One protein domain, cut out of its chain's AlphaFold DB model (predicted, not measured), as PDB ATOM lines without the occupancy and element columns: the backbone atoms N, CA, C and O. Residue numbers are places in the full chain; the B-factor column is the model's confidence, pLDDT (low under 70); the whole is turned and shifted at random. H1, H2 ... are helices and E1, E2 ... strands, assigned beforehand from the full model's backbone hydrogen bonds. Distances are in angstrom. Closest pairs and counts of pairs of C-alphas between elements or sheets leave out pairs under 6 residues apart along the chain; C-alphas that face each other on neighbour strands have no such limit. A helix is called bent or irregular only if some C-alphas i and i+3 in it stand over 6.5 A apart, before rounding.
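Overview. This is residues 447 to 586 of the 587 residues of the protein "SGNH/GDSL hydrolase family protein" of Deltaproteobacteria bacterium (UniProt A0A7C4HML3). A small three-stranded sheet has H3, H4 and H5 over one face; beyond H3, the helical hairpin of H1 and H2 packs on the side away from the sheet. After the small helix H6, a long unnamed stretch, residues 560 to 581, runs round the outside back to E3. The printed part has 140 residues, with six named helices and three named strands in the order H1 H2 H3 H4 H5 E1 E2 H6 E3 along the chain; of the 82 residues in named elements helices hold 70, the class is mostly helix, and the antiparallel sheet runs E1 E2 E3. It is compact and rounded, with a radius of gyration of the C-alphas of 13.8 A and spans of 37 by 34 by 34 A.

Along the chain. H1, residues 447 to 462, is 22.3 A long, beginning at C-alpha 447 (71.563, 65.331, 86.704). H2 is residues 470 to 483, 19.7 A; H3 489 to 500, 16.7 A; H4 504 to 514, 16.0 A; H5 518 to 528, 15.3 A. E1 is 533 to 536, E2 539 to 542, H6 554 to 559, and E3 582 to 585, ending at C-alpha 585 (51.222, 45.270, 81.582).

Arrangement. H1, H2 and H3 form an up-and-down bundle, each running against the one before. H1 and H2 touch, closest at the C-alphas of Gly 457 and Thr 473, 4.5 A. H3 touches H4 at a shallow tilt of 14 degrees, opposite ways, closest at the C-alphas of Ala 495 and Ala 507, 4.0 A. H3, H4 and H5 on one face of the sheet make two layers, helices over strands. H5 and H6 only just touch, with 3 pairs of C-alphas within 8 A, closest at Tyr 528 and Leu 556, 5.3 A. Between the antiparallel neighbours E1 and E2, N 534 and O 541 are within hydrogen-bond range at 2.9 A; between the antiparallel neighbours E2 and E3, N 540 and O 584 are within hydrogen-bond range at 2.8 A. Every O i to N i+4 pair is within range in H1, H2, H3 and H5; H4 has 5 of 7, H6 1 of 2. H4 is irregular: C-alphas 510 and 513 are 7.4 A apart.

Size, cuts and confidence. The C-alphas farthest apart, of Phe 448 and Ser 578, are 38.8 A apart. The printed part has no cut. The links E2 to H6 and H6 to E3 are long. The mean pLDDT of the printed part is 71.2; residues 544 to 575 are among those under 70.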
ATOM      1  N   THR A 447      70.945  66.661  86.823       84.38
ATOM      2  CA  THR A 447      71.563  65.331  86.704       84.38
ATOM      3  C   THR A 447      72.235  64.924  88.014       84.38
ATOM      4  O   THR A 447      72.000  63.828  88.520       84.38
ATOM      5  N   PHE A 448      73.010  65.822  88.627       84.81
ATOM      6  CA  PHE A 448      73.619  65.577  89.934       84.81
ATOM      7  C   PHE A 448      72.569  65.283  91.011       84.81
ATOM      8  O   PHE A 448      72.727  64.348  91.804       84.81
ATOM      9  N   ILE A 449      71.486  66.067  91.034       86.00
ATOM     10  CA  ILE A 449      70.382  65.864  91.975       86.00
ATOM     11  C   ILE A 449      69.686  64.531  91.698       86.00
ATOM     12  O   ILE A 449      69.494  63.752  92.630       86.00
ATOM     13  N   HIS A 450      69.368  64.229  90.438       85.44
ATOM     14  CA  HIS A 450      68.774  62.959  90.025       85.44
ATOM     15  C   HIS A 450      69.580  61.751  90.530       85.44
ATOM     16  O   HIS A 450      69.025  60.885  91.210       85.44
ATOM     17  N   ASP A 451      70.897  61.729  90.312       80.56
ATOM     18  CA  ASP A 451      71.762  60.624  90.743       80.56
ATOM     19  C   ASP A 451      71.776  60.440  92.265       80.56
ATOM     20  O   ASP A 451      71.865  59.321  92.782       80.56
ATOM     21  N   ILE A 452      71.739  61.536  93.026       82.19
ATOM     22  CA  ILE A 452      71.627  61.477  94.488       82.19
ATOM     23  C   ILE A 452      70.270  60.914  94.895       82.19
ATOM     24  O   ILE A 452      70.225  60.004  95.720       82.19
ATOM     25  N   ARG A 453      69.178  61.402  94.299       84.00
ATOM     26  CA  ARG A 453      67.814  60.951  94.596       84.00
ATOM     27  C   ARG A 453      67.638  59.456  94.325       84.00
ATOM     28  O   ARG A 453      67.110  58.745  95.178       84.00
ATOM     29  N   VAL A 454      68.150  58.948  93.200       77.25
ATOM     30  CA  VAL A 454      68.147  57.505  92.899       77.25
ATOM     31  C   VAL A 454      68.942  56.730  93.948       77.25
ATOM     32  O   VAL A 454      68.432  55.755  94.498       77.25
ATOM     33  N   ARG A 455      70.164  57.170  94.282       75.75
ATOM     34  CA  ARG A 455      70.999  56.506  95.299       75.75
ATOM     35  C   ARG A 455      70.344  56.493  96.674       75.75
ATOM     36  O   ARG A 455      70.358  55.451  97.318       75.75
ATOM     37  N   MET A 456      69.748  57.604  97.098       75.75
ATOM     38  CA  MET A 456      69.025  57.690  98.368       75.75
ATOM     39  C   MET A 456      67.777  56.808  98.361       75.75
ATOM     40  O   MET A 456      67.553  56.083  99.322       75.75
ATOM     41  N   GLY A 457      66.999  56.797  97.275       72.69
ATOM     42  CA  GLY A 457      65.846  55.904  97.138       72.69
ATOM     43  C   GLY A 457      66.242  54.428  97.218       72.69
ATOM     44  O   GLY A 457      65.588  53.648  97.903       72.69
ATOM     45  N   VAL A 458      67.352  54.050  96.581       70.31
ATOM     46  CA  VAL A 458      67.910  52.697  96.682       70.31
ATOM     47  C   VAL A 458      68.397  52.405  98.102       70.31
ATOM     48  O   VAL A 458      68.002  51.388  98.658       70.31
ATOM     49  N   PHE A 459      69.207  53.279  98.702       67.69
ATOM     50  CA  PHE A 459      69.748  53.118 100.058       67.69
ATOM     51  C   PHE A 459      68.637  52.919 101.098       67.69
ATOM     52  O   PHE A 459      68.653  51.944 101.846       67.69
ATOM     53  N   LEU A 460      67.625  53.790 101.076       66.56
ATOM     54  CA  LEU A 460      66.480  53.741 101.987       66.56
ATOM     55  C   LEU A 460      65.580  52.523 101.757       66.56
ATOM     56  O   LEU A 460      65.044  51.977 102.717       66.56
ATOM     57  N   GLY A 461      65.416  52.097 100.501       57.38
ATOM     58  CA  GLY A 461      64.580  50.952 100.144       57.38
ATOM     59  C   GLY A 461      65.260  49.585 100.288       57.38
ATOM     60  O   GLY A 461      64.555  48.578 100.314       57.38
ATOM     61  N   LEU A 462      66.600  49.521 100.349       50.50
ATOM     62  CA  LEU A 462      67.369  48.268 100.356       50.50
ATOM     63  C   LEU A 462      68.032  47.888 101.669       50.50
ATOM     64  O   LEU A 462      68.139  46.696 101.941       50.50
ATOM     65  N   GLU A 463      68.584  48.843 102.418       46.00
ATOM     66  CA  GLU A 463      69.421  48.498 103.577       46.00
ATOM     67  C   GLU A 463      68.613  48.236 104.851       46.00
ATOM     68  O   GLU A 463      69.164  47.733 105.828       46.00
ATOM     69  N   ARG A 464      67.315  48.558 104.854       48.12
ATOM     70  CA  ARG A 464      66.454  48.444 106.035       48.12
ATOM     71  C   ARG A 464      65.040  48.017 105.673       48.12
ATOM     72  O   ARG A 464      64.132  48.799 105.918       48.12
ATOM     73  N   ASP A 465      64.911  46.841 105.044       49.56
ATOM     74  CA  ASP A 465      63.670  46.082 104.802       49.56
ATOM     75  C   ASP A 465      62.409  46.961 104.757       49.56
ATOM     76  O   ASP A 465      61.923  47.384 105.799       49.56
ATOM     77  N   LEU A 466      61.869  47.249 103.566       51.06
ATOM     78  CA  LEU A 466      60.578  47.940 103.385       51.06
ATOM     79  C   LEU A 466      59.486  47.251 104.238       51.06
ATOM     80  O   LEU A 466      58.955  46.233 103.808       51.06
ATOM     81  N   PRO A 467      59.210  47.713 105.478       43.31
ATOM     82  CA  PRO A 467      57.967  48.431 105.771       43.31
ATOM     83  C   PRO A 467      58.129  49.867 106.319       43.31
ATOM     84  O   PRO A 467      57.217  50.671 106.139       43.31
ATOM     85  N   LEU A 468      59.239  50.219 106.984       45.47
ATOM     86  CA  LEU A 468      59.297  51.396 107.884       45.47
ATOM     87  C   LEU A 468      59.566  52.755 107.205       45.47
ATOM     88  O   LEU A 468      59.197  53.796 107.751       45.47
ATOM     89  N   HIS A 469      60.187  52.774 106.018       56.66
ATOM     90  CA  HIS A 469      60.716  54.008 105.397       56.66
ATOM     91  C   HIS A 469      60.318  54.184 103.919       56.66
ATOM     92  O   HIS A 469      61.000  54.857 103.132       56.66
ATOM     93  N   SER A 470      59.195  53.581 103.519       63.81
ATOM     94  CA  SER A 470      58.702  53.634 102.138       63.81
ATOM     95  C   SER A 470      58.288  55.029 101.696       63.81
ATOM     96  O   SER A 470      58.463  55.345 100.526       63.81
ATOM     97  N   GLU A 471      57.805  55.892 102.591       72.50
ATOM     98  CA  GLU A 471      57.444  57.269 102.237       72.50
ATOM     99  C   GLU A 471      58.658  58.049 101.725       72.50
ATOM    100  O   GLU A 471      58.612  58.614 100.632       72.50
ATOM    101  N   LEU A 472      59.770  58.019 102.466       72.81
ATOM    102  CA  LEU A 472      61.006  58.680 102.053       72.81
ATOM    103  C   LEU A 472      61.553  58.052 100.776       72.81
ATOM    104  O   LEU A 472      61.874  58.779  99.842       72.81
ATOM    105  N   THR A 473      61.564  56.719 100.678       78.19
ATOM    106  CA  THR A 473      61.955  56.013  99.448       78.19
ATOM    107  C   THR A 473      61.123  56.474  98.246       78.19
ATOM    108  O   THR A 473      61.671  56.897  97.228       78.19
ATOM    109  N   ARG A 474      59.790  56.468  98.368       81.56
ATOM    110  CA  ARG A 474      58.861  56.914  97.320       81.56
ATOM    111  C   ARG A 474      59.083  58.382  96.979       81.56
ATOM    112  O   ARG A 474      59.038  58.727  95.803       81.56
ATOM    113  N   ARG A 475      59.328  59.243  97.970       83.19
ATOM    114  CA  ARG A 475      59.601  60.668  97.761       83.19
ATOM    115  C   ARG A 475      60.894  60.872  96.973       83.19
ATOM    116  O   ARG A 475      60.851  61.536  95.943       83.19
ATOM    117  N   GLN A 476      61.993  60.239  97.388       84.19
ATOM    118  CA  GLN A 476      63.275  60.300  96.675       84.19
ATOM    119  C   GLN A 476      63.113  59.846  95.216       84.19
ATOM    120  O   GLN A 476      63.552  60.536  94.301       84.19
ATOM    121  N   LEU A 477      62.416  58.731  94.977       86.81
ATOM    122  CA  LEU A 477      62.200  58.211  93.626       86.81
ATOM    123  C   LEU A 477      61.264  59.097  92.787       86.81
ATOM    124  O   LEU A 477      61.542  59.318  91.614       86.81
ATOM    125  N   LYS A 478      60.190  59.649  93.364       88.19
ATOM    126  CA  LYS A 478      59.304  60.605  92.672       88.19
ATOM    127  C   LYS A 478      60.045  61.880  92.282       88.19
ATOM    128  O   LYS A 478      59.876  62.357  91.164       88.19
ATOM    129  N   GLU A 479      60.879  62.405  93.173       86.56
ATOM    130  CA  GLU A 479      61.724  63.560  92.873       86.56
ATOM    131  C   GLU A 479      62.763  63.228  91.797       86.56
ATOM    132  O   GLU A 479      62.932  64.019  90.878       86.56
ATOM    133  N   ALA A 480      63.374  62.036  91.827       87.56
ATOM    134  CA  ALA A 480      64.269  61.583  90.759       87.56
ATOM    135  C   ALA A 480      63.569  61.522  89.390       87.56
ATOM    136  O   ALA A 480      64.159  61.918  88.387       87.56
ATOM    137  N   ILE A 481      62.314  61.055  89.333       87.75
ATOM    138  CA  ILE A 481      61.511  61.060  88.094       87.75
ATOM    139  C   ILE A 481      61.276  62.496  87.610       87.75
ATOM    140  O   ILE A 481      61.296  62.743  86.408       87.75
ATOM    141  N   ALA A 482      61.049  63.439  88.527       84.62
ATOM    142  CA  ALA A 482      60.804  64.836  88.183       84.62
ATOM    143  C   ALA A 482      62.066  65.566  87.690       84.62
ATOM    144  O   ALA A 482      61.950  66.433  86.829       84.62
ATOM    145  N   THR A 483      63.250  65.215  88.205       77.88
ATOM    146  CA  THR A 483      64.529  65.858  87.850       77.88
ATOM    147  C   THR A 483      65.311  65.146  86.740       77.88
ATOM    148  O   THR A 483      66.337  65.655  86.308       77.88
ATOM    149  N   GLY A 484      64.871  63.973  86.265       71.31
ATOM    150  CA  GLY A 484      65.577  63.190  85.240       71.31
ATOM    151  C   GLY A 484      64.731  62.919  83.990       71.31
ATOM    152  O   GLY A 484      63.818  62.096  84.057       71.31
ATOM    153  N   PRO A 485      65.023  63.525  82.822       62.25
ATOM    154  CA  PRO A 485      64.109  63.449  81.677       62.25
ATOM    155  C   PRO A 485      64.164  62.151  80.836       62.25
ATOM    156  O   PRO A 485      63.283  61.958  79.992       62.25
ATOM    157  N   ASP A 486      65.130  61.236  81.027       79.75
ATOM    158  CA  ASP A 486      65.197  59.974  80.249       79.75
ATOM    159  C   ASP A 486      65.843  58.769  80.984       79.75
ATOM    160  O   ASP A 486      66.503  57.949  80.348       79.75
ATOM    161  N   ASP A 487      65.615  58.611  82.297       85.81
ATOM    162  CA  ASP A 487      65.988  57.391  83.048       85.81
ATOM    163  C   ASP A 487      64.762  56.607  83.591       85.81
ATOM    164  O   ASP A 487      64.049  57.112  84.465       85.81
ATOM    165  N   PRO A 488      64.490  55.366  83.122       88.62
ATOM    166  CA  PRO A 488      63.396  54.539  83.639       88.62
ATOM    167  C   PRO A 488      63.680  53.924  85.010       88.62
ATOM    168  O   PRO A 488      62.745  53.421  85.640       88.62
ATOM    169  N   LEU A 489      64.933  53.918  85.479       84.56
ATOM    170  CA  LEU A 489      65.319  53.249  86.717       84.56
ATOM    171  C   LEU A 489      64.487  53.728  87.919       84.56
ATOM    172  O   LEU A 489      63.835  52.878  88.525       84.56
ATOM    173  N   PRO A 490      64.397  55.031  88.253       87.31
ATOM    174  CA  PRO A 490      63.589  55.466  89.388       87.31
ATOM    175  C   PRO A 490      62.110  55.052  89.305       87.31
ATOM    176  O   PRO A 490      61.517  54.711  90.327       87.31
ATOM    177  N   ALA A 491      61.521  55.006  88.106       89.56
ATOM    178  CA  ALA A 491      60.148  54.535  87.910       89.56
ATOM    179  C   ALA A 491      60.005  53.018  88.116       89.56
ATOM    180  O   ALA A 491      59.027  52.575  88.719       89.56
ATOM    181  N   LEU A 492      60.984  52.221  87.670       85.88
ATOM    182  CA  LEU A 492      61.044  50.773  87.920       85.88
ATOM    183  C   LEU A 492      61.195  50.469  89.415       85.88
ATOM    184  O   LEU A 492      60.507  49.592  89.937       85.88
ATOM    185  N   LEU A 493      62.056  51.222  90.104       82.12
ATOM    186  CA  LEU A 493      62.238  51.135  91.553       82.12
ATOM    187  C   LEU A 493      60.942  51.495  92.288       82.12
ATOM    188  O   LEU A 493      60.505  50.758  93.170       82.12
ATOM    189  N   LEU A 494      60.296  52.594  91.894       85.44
ATOM    190  CA  LEU A 494      59.060  53.063  92.514       85.44
ATOM    191  C   LEU A 494      57.917  52.062  92.308       85.44
ATOM    192  O   LEU A 494      57.169  51.783  93.241       85.44
ATOM    193  N   ALA A 495      57.810  51.474  91.115       86.25
ATOM    194  CA  ALA A 495      56.840  50.424  90.834       86.25
ATOM    195  C   ALA A 495      57.082  49.167  91.680       86.25
ATOM    196  O   ALA A 495      56.128  48.617  92.221       86.25
ATOM    197  N   ALA A 496      58.340  48.743  91.856       80.25
ATOM    198  CA  ALA A 496      58.669  47.620  92.733       80.25
ATOM    199  C   ALA A 496      58.256  47.891  94.189       80.25
ATOM    200  O   ALA A 496      57.684  47.011  94.833       80.25
ATOM    201  N   VAL A 497      58.487  49.115  94.683       78.00
ATOM    202  CA  VAL A 497      58.032  49.541  96.013       78.00
ATOM    203  C   VAL A 497      56.508  49.475  96.102       78.00
ATOM    204  O   VAL A 497      55.994  48.852  97.017       78.00
ATOM    205  N   HIS A 498      55.772  50.053  95.153       80.06
ATOM    206  CA  HIS A 498      54.304  50.009  95.158       80.06
ATOM    207  C   HIS A 498      53.754  48.574  95.128       80.06
ATOM    208  O   HIS A 498      52.892  48.226  95.934       80.06
ATOM    209  N   LEU A 499      54.297  47.705  94.271       77.75
ATOM    210  CA  LEU A 499      53.874  46.305  94.197       77.75
ATOM    211  C   LEU A 499      54.139  45.529  95.493       77.75
ATOM    212  O   LEU A 499      53.339  44.665  95.839       77.75
ATOM    213  N   HIS A 500      55.216  45.841  96.221       75.06
ATOM    214  CA  HIS A 500      55.488  45.233  97.528       75.06
ATOM    215  C   HIS A 500      54.351  45.495  98.533       75.06
ATOM    216  O   HIS A 500      54.025  44.620  99.328       75.06
ATOM    217  N   TYR A 501      53.698  46.657  98.442       73.00
ATOM    218  CA  TYR A 501      52.539  47.025  99.264       73.00
ATOM    219  C   TYR A 501      51.184  46.666  98.622       73.00
ATOM    220  O   TYR A 501      50.140  47.072  99.121       73.00
ATOM    221  N   GLY A 502      51.168  45.930  97.504       75.06
ATOM    222  CA  GLY A 502      49.933  45.585  96.785       75.06
ATOM    223  C   GLY A 502      49.305  46.738  95.986       75.06
ATOM    224  O   GLY A 502      48.235  46.572  95.397       75.06
ATOM    225  N   GLU A 503      49.978  47.885  95.892       80.44
ATOM    226  CA  GLU A 503      49.521  49.117  95.231       80.44
ATOM    227  C   GLU A 503      49.721  49.038  93.704       80.44
ATOM    228  O   GLU A 503      50.552  49.712  93.088       80.44
ATOM    229  N   THR A 504      48.990  48.125  93.064       86.12
ATOM    230  CA  THR A 504      49.198  47.789  91.644       86.12
ATOM    231  C   THR A 504      48.870  48.962  90.708       86.12
ATOM    232  O   THR A 504      49.526  49.135  89.676       86.12
ATOM    233  N   ALA A 505      47.881  49.791  91.056       87.06
ATOM    234  CA  ALA A 505      47.476  50.938  90.245       87.06
ATOM    235  C   ALA A 505      48.559  52.031  90.234       87.06
ATOM    236  O   ALA A 505      48.889  52.581  89.183       87.06
ATOM    237  N   GLU A 506      49.155  52.293  91.390       87.50
ATOM    238  CA  GLU A 506      50.237  53.244  91.612       87.50
ATOM    239  C   GLU A 506      51.510  52.785  90.900       87.50
ATOM    240  O   GLU A 506      52.171  53.577  90.222       87.50
ATOM    241  N   ALA A 507      51.810  51.487  90.968       87.31
ATOM    242  CA  ALA A 507      52.927  50.900  90.245       87.31
ATOM    243  C   ALA A 507      52.769  51.056  88.720       87.31
ATOM    244  O   ALA A 507      53.699  51.476  88.024       87.31
ATOM    245  N   ALA A 508      51.571  50.786  88.189       90.50
ATOM    246  CA  ALA A 508      51.266  50.989  86.774       90.50
ATOM    247  C   ALA A 508      51.304  52.475  86.373       90.50
ATOM    248  O   ALA A 508      51.730  52.804  85.260       90.50
ATOM    249  N   ALA A 509      50.887  53.378  87.265       91.06
ATOM    250  CA  ALA A 509      50.948  54.819  87.049       91.06
ATOM    251  C   ALA A 509      52.397  55.324  86.950       91.06
ATOM    252  O   ALA A 509      52.700  56.087  86.032       91.06
ATOM    253  N   ALA A 510      53.297  54.847  87.820       88.94
ATOM    254  CA  ALA A 510      54.721  55.190  87.785       88.94
ATOM    255  C   ALA A 510      55.387  54.803  86.449       88.94
ATOM    256  O   ALA A 510      56.226  55.537  85.927       88.94
ATOM    257  N   LEU A 511      54.973  53.680  85.854       91.19
ATOM    258  CA  LEU A 511      55.521  53.166  84.594       91.19
ATOM    259  C   LEU A 511      54.805  53.676  83.338       91.19
ATOM    260  O   LEU A 511      55.292  53.472  82.224       91.19
ATOM    261  N   LYS A 512      53.670  54.370  83.482       91.00
ATOM    262  CA  LYS A 512      52.874  54.889  82.358       91.00
ATOM    263  C   LYS A 512      53.696  55.704  81.339       91.00
ATOM    264  O   LYS A 512      53.507  55.461  80.145       91.00
ATOM    265  N   PRO A 513      54.621  56.605  81.737       89.56
ATOM    266  CA  PRO A 513      55.444  57.359  80.782       89.56
ATOM    267  C   PRO A 513      56.389  56.482  79.942       89.56
ATOM    268  O   PRO A 513      56.814  56.884  78.860       89.56
ATOM    269  N   TRP A 514      56.695  55.271  80.416       89.31
ATOM    270  CA  TRP A 514      57.699  54.375  79.844       89.31
ATOM    271  C   TRP A 514      57.124  53.280  78.944       89.31
ATOM    272  O   TRP A 514      57.883  52.577  78.281       89.31
ATOM    273  N   ARG A 515      55.791  53.168  78.846       88.50
ATOM    274  CA  ARG A 515      55.095  52.141  78.045       88.50
ATOM    275  C   ARG A 515      55.565  52.054  76.592       88.50
ATOM    276  O   ARG A 515      55.717  50.966  76.051       88.50
ATOM    277  N   LYS A 516      55.840  53.209  75.976       88.25
ATOM    278  CA  LYS A 516      56.321  53.323  74.585       88.25
ATOM    279  C   LYS A 516      57.851  53.302  74.451       88.25
ATOM    280  O   LYS A 516      58.356  53.417  73.343       88.25
ATOM    281  N   LYS A 517      58.586  53.191  75.562       90.38
ATOM    282  CA  LYS A 517      60.056  53.231  75.637       90.38
ATOM    283  C   LYS A 517      60.615  51.916  76.205       90.38
ATOM    284  O   LYS A 517      61.506  51.929  77.055       90.38
ATOM    285  N   GLN A 518      60.086  50.778  75.756       88.81
ATOM    286  CA  GLN A 518      60.471  49.455  76.267       88.81
ATOM    287  C   GLN A 518      61.969  49.156  76.092       88.81
ATOM    288  O   GLN A 518      62.576  48.566  76.980       88.81
ATOM    289  N   ASP A 519      62.605  49.673  75.038       89.25
ATOM    290  CA  ASP A 519      64.052  49.530  74.818       89.25
ATOM    291  C   ASP A 519      64.885  50.186  75.934       89.25
ATOM    292  O   ASP A 519      65.919  49.664  76.351       89.25
ATOM    293  N   ARG A 520      64.421  51.331  76.459       87.81
ATOM    294  CA  ARG A 520      65.064  52.015  77.593       87.81
ATOM    295  C   ARG A 520      64.907  51.213  78.875       87.81
ATOM    296  O   ARG A 520      65.868  51.090  79.628       87.81
ATOM    297  N   ILE A 521      63.714  50.660  79.102       88.62
ATOM    298  CA  ILE A 521      63.457  49.756  80.226       88.62
ATOM    299  C   ILE A 521      64.418  48.568  80.151       88.62
ATOM    300  O   ILE A 521      65.115  48.308  81.125       88.62
ATOM    301  N   GLN A 522      64.514  47.900  78.997       87.06
ATOM    302  CA  GLN A 522      65.404  46.754  78.820       87.06
ATOM    303  C   GLN A 522      66.864  47.118  79.121       87.06
ATOM    304  O   GLN A 522      67.529  46.407  79.869       87.06
ATOM    305  N   LEU A 523      67.341  48.266  78.629       83.62
ATOM    306  CA  LEU A 523      68.698  48.743  78.906       83.62
ATOM    307  C   LEU A 523      68.955  48.957  80.406       83.62
ATOM    308  O   LEU A 523      70.037  48.633  80.899       83.62
ATOM    309  N   ALA A 524      67.983  49.508  81.138       80.75
ATOM    310  CA  ALA A 524      68.095  49.689  82.582       80.75
ATOM    311  C   ALA A 524      68.060  48.349  83.333       80.75
ATOM    312  O   ALA A 524      68.852  48.153  84.256       80.75
ATOM    313  N   LEU A 525      67.202  47.411  82.916       80.12
ATOM    314  CA  LEU A 525      67.159  46.057  83.472       80.12
ATOM    315  C   LEU A 525      68.504  45.344  83.298       80.12
ATOM    316  O   LEU A 525      69.067  44.865  84.280       80.12
ATOM    317  N   ASP A 526      69.061  45.362  82.088       75.50
ATOM    318  CA  ASP A 526      70.342  44.725  81.769       75.50
ATOM    319  C   ASP A 526      71.509  45.329  82.561       75.50
ATOM    320  O   ASP A 526      72.460  44.630  82.925       75.50
ATOM    321  N   ARG A 527      71.453  46.640  82.822       72.12
ATOM    322  CA  ARG A 527      72.520  47.366  83.513       72.12
ATOM    323  C   ARG A 527      72.474  47.186  85.028       72.12
ATOM    324  O   ARG A 527      73.534  47.108  85.649       72.12
ATOM    325  N   TYR A 528      71.280  47.164  85.612       68.75
ATOM    326  CA  TYR A 528      71.109  47.365  87.050       68.75
ATOM    327  C   TYR A 528      70.429  46.201  87.786       68.75
ATOM    328  O   TYR A 528      70.665  46.020  88.980       68.75
ATOM    329  N   PHE A 529      69.610  45.383  87.122       66.38
ATOM    330  CA  PHE A 529      68.795  44.376  87.804       66.38
ATOM    331  C   PHE A 529      69.417  42.974  87.759       66.38
ATOM    332  O   PHE A 529      69.844  42.467  86.726       66.38
ATOM    333  N   THR A 530      69.397  42.276  88.897       57.88
ATOM    334  CA  THR A 530      69.922  40.903  89.057       57.88
ATOM    335  C   THR A 530      68.958  39.793  88.619       57.88
ATOM    336  O   THR A 530      69.088  38.665  89.091       57.88
ATOM    337  N   ARG A 531      68.042  40.067  87.674       67.44
ATOM    338  CA  ARG A 531      66.945  39.185  87.184       67.44
ATOM    339  C   ARG A 531      65.686  39.114  88.054       67.44
ATOM    340  O   ARG A 531      64.777  38.355  87.734       67.44
ATOM    341  N   SER A 532      65.608  39.909  89.118       68.00
ATOM    342  CA  SER A 532      64.392  40.037  89.938       68.00
ATOM    343  C   SER A 532      63.281  40.824  89.238       68.00
ATOM    344  O   SER A 532      62.145  40.822  89.699       68.00
ATOM    345  N   VAL A 533      63.600  41.497  88.131       76.81
ATOM    346  CA  VAL A 533      62.640  42.160  87.250       76.81
ATOM    347  C   VAL A 533      62.974  41.773  85.816       76.81
ATOM    348  O   VAL A 533      64.150  41.759  85.452       76.81
ATOM    349  N   ASP A 534      61.962  41.424  85.027       83.88
ATOM    350  CA  ASP A 534      62.126  40.993  83.638       83.88
ATOM    351  C   ASP A 534      61.028  41.571  82.738       83.88
ATOM    352  O   ASP A 534      59.891  41.745  83.177       83.88
ATOM    353  N   LEU A 535      61.354  41.854  81.476       87.44
ATOM    354  CA  LEU A 535      60.433  42.391  80.476       87.44
ATOM    355  C   LEU A 535      60.145  41.314  79.423       87.44
ATOM    356  O   LEU A 535      61.027  40.909  78.671       87.44
ATOM    357  N   ARG A 536      58.895  40.839  79.345       88.88
ATOM    358  CA  ARG A 536      58.480  39.804  78.380       88.88
ATOM    359  C   ARG A 536      57.135  40.141  77.757       88.88
ATOM    360  O   ARG A 536      56.164  40.370  78.468       88.88
ATOM    361  N   GLY A 537      57.068  40.144  76.425       85.31
ATOM    362  CA  GLY A 537      55.812  40.357  75.693       85.31
ATOM    363  C   GLY A 537      55.116  41.688  76.010       85.31
ATOM    364  O   GLY A 537      53.892  41.748  75.993       85.31
ATOM    365  N   GLY A 538      55.877  42.733  76.350       86.88
ATOM    366  CA  GLY A 538      55.334  44.028  76.772       86.88
ATOM    367  C   GLY A 538      54.800  44.066  78.207       86.88
ATOM    368  O   GLY A 538      54.143  45.030  78.579       86.88
ATOM    369  N   ALA A 539      55.091  43.063  79.036       90.19
ATOM    370  CA  ALA A 539      54.791  43.082  80.463       90.19
ATOM    371  C   ALA A 539      56.073  42.996  81.299       90.19
ATOM    372  O   ALA A 539      56.991  42.236  80.980       90.19
ATOM    373  N   LEU A 540      56.115  43.765  82.386       89.50
ATOM    374  CA  LEU A 540      57.144  43.663  83.414       89.50
ATOM    375  C   LEU A 540      56.719  42.654  84.476       89.50
ATOM    376  O   LEU A 540      55.609  42.725  85.004       89.50
ATOM    377  N   TYR A 541      57.622  41.741  84.804       86.94
ATOM    378  CA  TYR A 541      57.455  40.709  85.816       86.94
ATOM    379  C   TYR A 541      58.409  40.990  86.966       86.94
ATOM    380  O   TYR A 541      59.606  41.150  86.743       86.94
ATOM    381  N   PHE A 542      57.886  41.033  88.187       82.69
ATOM    382  CA  PHE A 542      58.647  41.308  89.400       82.69
ATOM    383  C   PHE A 542      58.656  40.065  90.293       82.69
ATOM    384  O   PHE A 542      57.628  39.425  90.517       82.69
ATOM    385  N   HIS A 543      59.842  39.710  90.775       75.81
ATOM    386  CA  HIS A 543      60.061  38.720  91.815       75.81
ATOM    387  C   HIS A 543      60.313  39.471  93.123       75.81
ATOM    388  O   HIS A 543      61.427  39.918  93.403       75.81
ATOM    389  N   LEU A 544      59.241  39.651  93.884       69.81
ATOM    390  CA  LEU A 544      59.205  40.324  95.174       69.81
ATOM    391  C   LEU A 544      59.288  39.246  96.261       69.81
ATOM    392  O   LEU A 544      58.261  38.812  96.779       69.81
ATOM    393  N   ALA A 545      60.476  38.718  96.552       55.50
ATOM    394  CA  ALA A 545      60.612  37.801  97.683       55.50
ATOM    395  C   ALA A 545      60.392  38.567  99.004       55.50
ATOM    396  O   ALA A 545      60.830  39.707  99.139       55.50
ATOM    397  N   LEU A 546      59.726  37.927  99.972       43.62
ATOM    398  CA  LEU A 546      59.589  38.405 101.361       43.62
ATOM    399  C   LEU A 546      60.805  38.031 102.231       43.62
ATOM    400  O   LEU A 546      60.803  38.267 103.434       43.62
ATOM    401  N   ASP A 547      61.815  37.398 101.635       41.62
ATOM    402  CA  ASP A 547      63.030  36.985 102.325       41.62
ATOM    403  C   ASP A 547      63.911  38.227 102.587       41.62
ATOM    404  O   ASP A 547      64.267  38.910 101.615       41.62
ATOM    405  N   PRO A 548      64.293  38.529 103.848       40.62
ATOM    406  CA  PRO A 548      65.153  39.672 104.199       40.62
ATOM    407  C   PRO A 548      66.507  39.663 103.462       40.62
ATOM    408  O   PRO A 548      67.229  40.657 103.414       40.62
ATOM    409  N   GLY A 549      66.872  38.544 102.827       36.88
ATOM    410  CA  GLY A 549      68.060  38.450 101.988       36.88
ATOM    411  C   GLY A 549      67.940  39.017 100.565       36.88
ATOM    412  O   GLY A 549      68.991  39.248  99.946       36.88
ATOM    413  N   VAL A 550      66.733  39.195  99.999       42.22
ATOM    414  CA  VAL A 550      66.569  39.534  98.566       42.22
ATOM    415  C   VAL A 550      65.309  40.372  98.245       42.22
ATOM    416  O   VAL A 550      64.362  39.863  97.645       42.22
ATOM    417  N   PRO A 551      65.327  41.700  98.458       45.50
ATOM    418  CA  PRO A 551      64.497  42.624  97.683       45.50
ATOM    419  C   PRO A 551      65.163  42.899  96.315       45.50
ATOM    420  O   PRO A 551      66.386  42.748  96.194       45.50
ATOM    421  N   PRO A 552      64.425  43.324  95.266       44.53
ATOM    422  CA  PRO A 552      64.845  43.228  93.854       44.53
ATOM    423  C   PRO A 552      66.097  44.032  93.452       44.53
ATOM    424  O   PRO A 552      66.487  44.020  92.285       44.53
ATOM    425  N   LEU A 553      66.734  44.733  94.391       47.44
ATOM    426  CA  LEU A 553      67.712  45.777  94.128       47.44
ATOM    427  C   LEU A 553      69.117  45.464  94.687       47.44
ATOM    428  O   LEU A 553      70.038  46.246  94.478       47.44
ATOM    429  N   ARG A 554      69.351  44.305  95.331       42.31
ATOM    430  CA  ARG A 554      70.690  43.933  95.857       42.31
ATOM    431  C   ARG A 554      71.774  43.890  94.764       42.31
ATOM    432  O   ARG A 554      72.945  44.144  95.037       42.31
ATOM    433  N   GLY A 555      71.376  43.648  93.511       39.44
ATOM    434  CA  GLY A 555      72.225  43.770  92.324       39.44
ATOM    435  C   GLY A 555      72.825  45.154  92.090       39.44
ATOM    436  O   GLY A 555      74.018  45.247  91.788       39.44
ATOM    437  N   LEU A 556      72.040  46.212  92.325       41.81
ATOM    438  CA  LEU A 556      72.456  47.613  92.177       41.81
ATOM    439  C   LEU A 556      73.600  47.986  93.137       41.81
ATOM    440  O   LEU A 556      74.458  48.797  92.786       41.81
ATOM    441  N   LEU A 557      73.651  47.366  94.325       37.19
ATOM    442  CA  LEU A 557      74.716  47.578  95.316       37.19
ATOM    443  C   LEU A 557      76.048  46.960  94.870       37.19
ATOM    444  O   LEU A 557      77.111  47.524  95.125       37.19
ATOM    445  N   THR A 558      76.006  45.816  94.179       35.16
ATOM    446  CA  THR A 558      77.223  45.132  93.706       35.16
ATOM    447  C   THR A 558      77.831  45.753  92.452       35.16
ATOM    448  O   THR A 558      79.045  45.670  92.277       35.16
ATOM    449  N   SER A 559      77.022  46.376  91.589       36.69
ATOM    450  CA  SER A 559      77.506  47.021  90.363       36.69
ATOM    451  C   SER A 559      77.969  48.461  90.572       36.69
ATOM    452  O   SER A 559      78.644  48.985  89.697       36.69
ATOM    453  N   GLY A 560      77.637  49.079  91.713       38.09
ATOM    454  CA  GLY A 560      77.985  50.458  92.033       38.09
ATOM    455  C   GLY A 560      77.349  51.449  91.059       38.09
ATOM    456  O   GLY A 560      77.894  51.717  89.999       38.09
ATOM    457  N   ILE A 561      76.245  52.093  91.448       40.81
ATOM    458  CA  ILE A 561      75.653  53.209  90.673       40.81
ATOM    459  C   ILE A 561      76.690  54.334  90.421       40.81
ATOM    460  O   ILE A 561      76.557  55.110  89.487       40.81
ATOM    461  N   ALA A 562      77.749  54.400  91.240       38.22
ATOM    462  CA  ALA A 562      78.749  55.467  91.262       38.22
ATOM    463  C   ALA A 562      80.037  55.211  90.454       38.22
ATOM    464  O   ALA A 562      80.967  56.010  90.562       38.22
ATOM    465  N   ARG A 563      80.159  54.119  89.693       37.84
ATOM    466  CA  ARG A 563      81.328  53.930  88.827       37.84
ATOM    467  C   ARG A 563      80.867  53.715  87.398       37.84
ATOM    468  O   ARG A 563      80.132  52.775  87.137       37.84
ATOM    469  N   ASP A 564      81.432  54.478  86.465       38.38
ATOM    470  CA  ASP A 564      81.486  54.162  85.026       38.38
ATOM    471  C   ASP A 564      82.180  52.804  84.725       38.38
ATOM    472  O   ASP A 564      82.602  52.513  83.603       38.38
ATOM    473  N   GLU A 565      82.335  51.933  85.724       38.00
ATOM    474  CA  GLU A 565      82.741  50.557  85.538       38.00
ATOM    475  C   GLU A 565      81.562  49.799  84.920       38.00
ATOM    476  O   GLU A 565      80.511  49.619  85.533       38.00
ATOM    477  N   LYS A 566      81.745  49.329  83.680       37.03
ATOM    478  CA  LYS A 566      80.821  48.389  83.031       37.03
ATOM    479  C   LYS A 566      80.434  47.287  84.032       37.03
ATOM    480  O   LYS A 566      81.345  46.592  84.502       37.03
ATOM    481  N   PRO A 567      79.136  47.067  84.321       42.47
ATOM    482  CA  PRO A 567      78.731  45.985  85.201       42.47
ATOM    483  C   PRO A 567      79.301  44.669  84.665       42.47
ATOM    484  O   PRO A 567      79.043  44.274  83.529       42.47
ATOM    485  N   ARG A 568      80.092  43.963  85.479       41.56
ATOM    486  CA  ARG A 568      80.541  42.592  85.181       41.56
ATOM    487  C   ARG A 568      79.498  41.561  85.624       41.56
ATOM    488  O   ARG A 568      79.857  40.489  86.107       41.56
ATOM    489  N   VAL A 569      78.208  41.852  85.475       47.34
ATOM    490  CA  VAL A 569      77.180  40.831  85.694       47.34
ATOM    491  C   VAL A 569      77.095  40.006  84.415       47.34
ATOM    492  O   VAL A 569      76.521  40.434  83.420       47.34
ATOM    493  N   ARG A 570      77.711  38.815  84.401       43.69
ATOM    494  CA  ARG A 570      77.441  37.843  83.334       43.69
ATOM    495  C   ARG A 570      75.960  37.448  83.437       43.69
ATOM    496  O   ARG A 570      75.560  36.971  84.506       43.69
ATOM    497  N   PRO A 571      75.145  37.604  82.379       47.41
ATOM    498  CA  PRO A 571      73.769  37.139  82.405       47.41
ATOM    499  C   PRO A 571      73.786  35.610  82.506       47.41
ATOM    500  O   PRO A 571      74.179  34.901  81.586       47.41
ATOM    501  N   GLY A 572      73.439  35.079  83.672       51.78
ATOM    502  CA  GLY A 572      73.067  33.673  83.811       51.78
ATOM    503  C   GLY A 572      71.646  33.442  83.293       51.78
ATOM    504  O   GLY A 572      70.971  34.376  82.869       51.78
ATOM    505  N   LYS A 573      71.183  32.189  83.338       58.41
ATOM    506  CA  LYS A 573      69.899  31.790  82.740       58.41
ATOM    507  C   LYS A 573      68.706  32.614  83.289       58.41
ATOM    508  O   LYS A 573      68.687  32.876  84.500       58.41
ATOM    509  N   PRO A 574      67.733  33.000  82.434       64.12
ATOM    510  CA  PRO A 574      66.494  33.663  82.853       64.12
ATOM    511  C   PRO A 574      65.701  32.806  83.844       64.12
ATOM    512  O   PRO A 574      65.691  31.578  83.728       64.12
ATOM    513  N   LEU A 575      65.008  33.442  84.793       69.50
ATOM    514  CA  LEU A 575      64.087  32.742  85.691       69.50
ATOM    515  C   LEU A 575      62.826  32.286  84.925       69.50
ATOM    516  O   LEU A 575      62.385  32.978  84.002       69.50
ATOM    517  N   PRO A 576      62.213  31.137  85.260       78.12
ATOM    518  CA  PRO A 576      60.920  30.763  84.687       78.12
ATOM    519  C   PRO A 576      59.830  31.764  85.107       78.12
ATOM    520  O   PRO A 576      59.932  32.377  86.165       78.12
ATOM    521  N   LEU A 577      58.764  31.918  84.305       78.69
ATOM    522  CA  LEU A 577      57.655  32.839  84.630       78.69
ATOM    523  C   LEU A 577      57.016  32.543  85.997       78.69
ATOM    524  O   LEU A 577      56.587  33.464  86.679       78.69
ATOM    525  N   SER A 578      57.009  31.275  86.414       77.81
ATOM    526  CA  SER A 578      56.501  30.827  87.715       77.81
ATOM    527  C   SER A 578      57.286  31.358  88.917       77.81
ATOM    528  O   SER A 578      56.818  31.227  90.040       77.81
ATOM    529  N   ALA A 579      58.482  31.912  88.706       73.88
ATOM    530  CA  ALA A 579      59.253  32.527  89.777       73.88
ATOM    531  C   ALA A 579      58.741  33.935  90.120       73.88
ATOM    532  O   ALA A 579      58.976  34.395  91.226       73.88
ATOM    533  N   PHE A 580      58.055  34.632  89.214       79.88
ATOM    534  CA  PHE A 580      57.600  36.006  89.444       79.88
ATOM    535  C   PHE A 580      56.227  36.019  90.124       79.88
ATOM    536  O   PHE A 580      55.350  35.235  89.768       79.88
ATOM    537  N   ASN A 581      56.031  36.923  91.083       80.62
ATOM    538  CA  ASN A 581      54.807  37.021  91.886       80.62
ATOM    539  C   ASN A 581      54.044  38.341  91.695       80.62
ATOM    540  O   ASN A 581      52.964  38.498  92.256       80.62
ATOM    541  N   ALA A 582      54.552  39.259  90.871       84.38
ATOM    542  CA  ALA A 582      53.825  40.447  90.439       84.38
ATOM    543  C   ALA A 582      54.060  40.747  88.949       84.38
ATOM    544  O   ALA A 582      55.110  40.420  88.388       84.38
ATOM    545  N   ARG A 583      53.067  41.364  88.296       89.56
ATOM    546  CA  ARG A 583      53.079  41.695  86.862       89.56
ATOM    547  C   ARG A 583      52.461  43.070  86.616       89.56
ATOM    548  O   ARG A 583      51.402  43.368  87.158       89.56
ATOM    549  N   ILE A 584      53.067  43.850  85.722       89.75
ATOM    550  CA  ILE A 584      52.501  45.091  85.177       89.75
ATOM    551  C   ILE A 584      52.504  45.006  83.653       89.75
ATOM    552  O   ILE A 584      53.551  44.798  83.044       89.75
ATOM    553  N   ASP A 585      51.336  45.175  83.037       89.38
ATOM    554  CA  ASP A 585      51.222  45.270  81.582       89.38
ATOM    555  C   ASP A 585      51.571  46.686  81.104       89.38
ATOM    556  O   ASP A 585      51.066  47.675  81.648       89.38
ATOM    557  N   LEU A 586      52.465  46.787  80.119       86.69
ATOM    558  CA  LEU A 586      52.863  48.059  79.519       86.69
ATOM    559  C   LEU A 586      52.131  48.349  78.205       86.69
ATOM    560  O   LEU A 586      52.260  49.474  77.714       86.69
TER     561      LEU A 586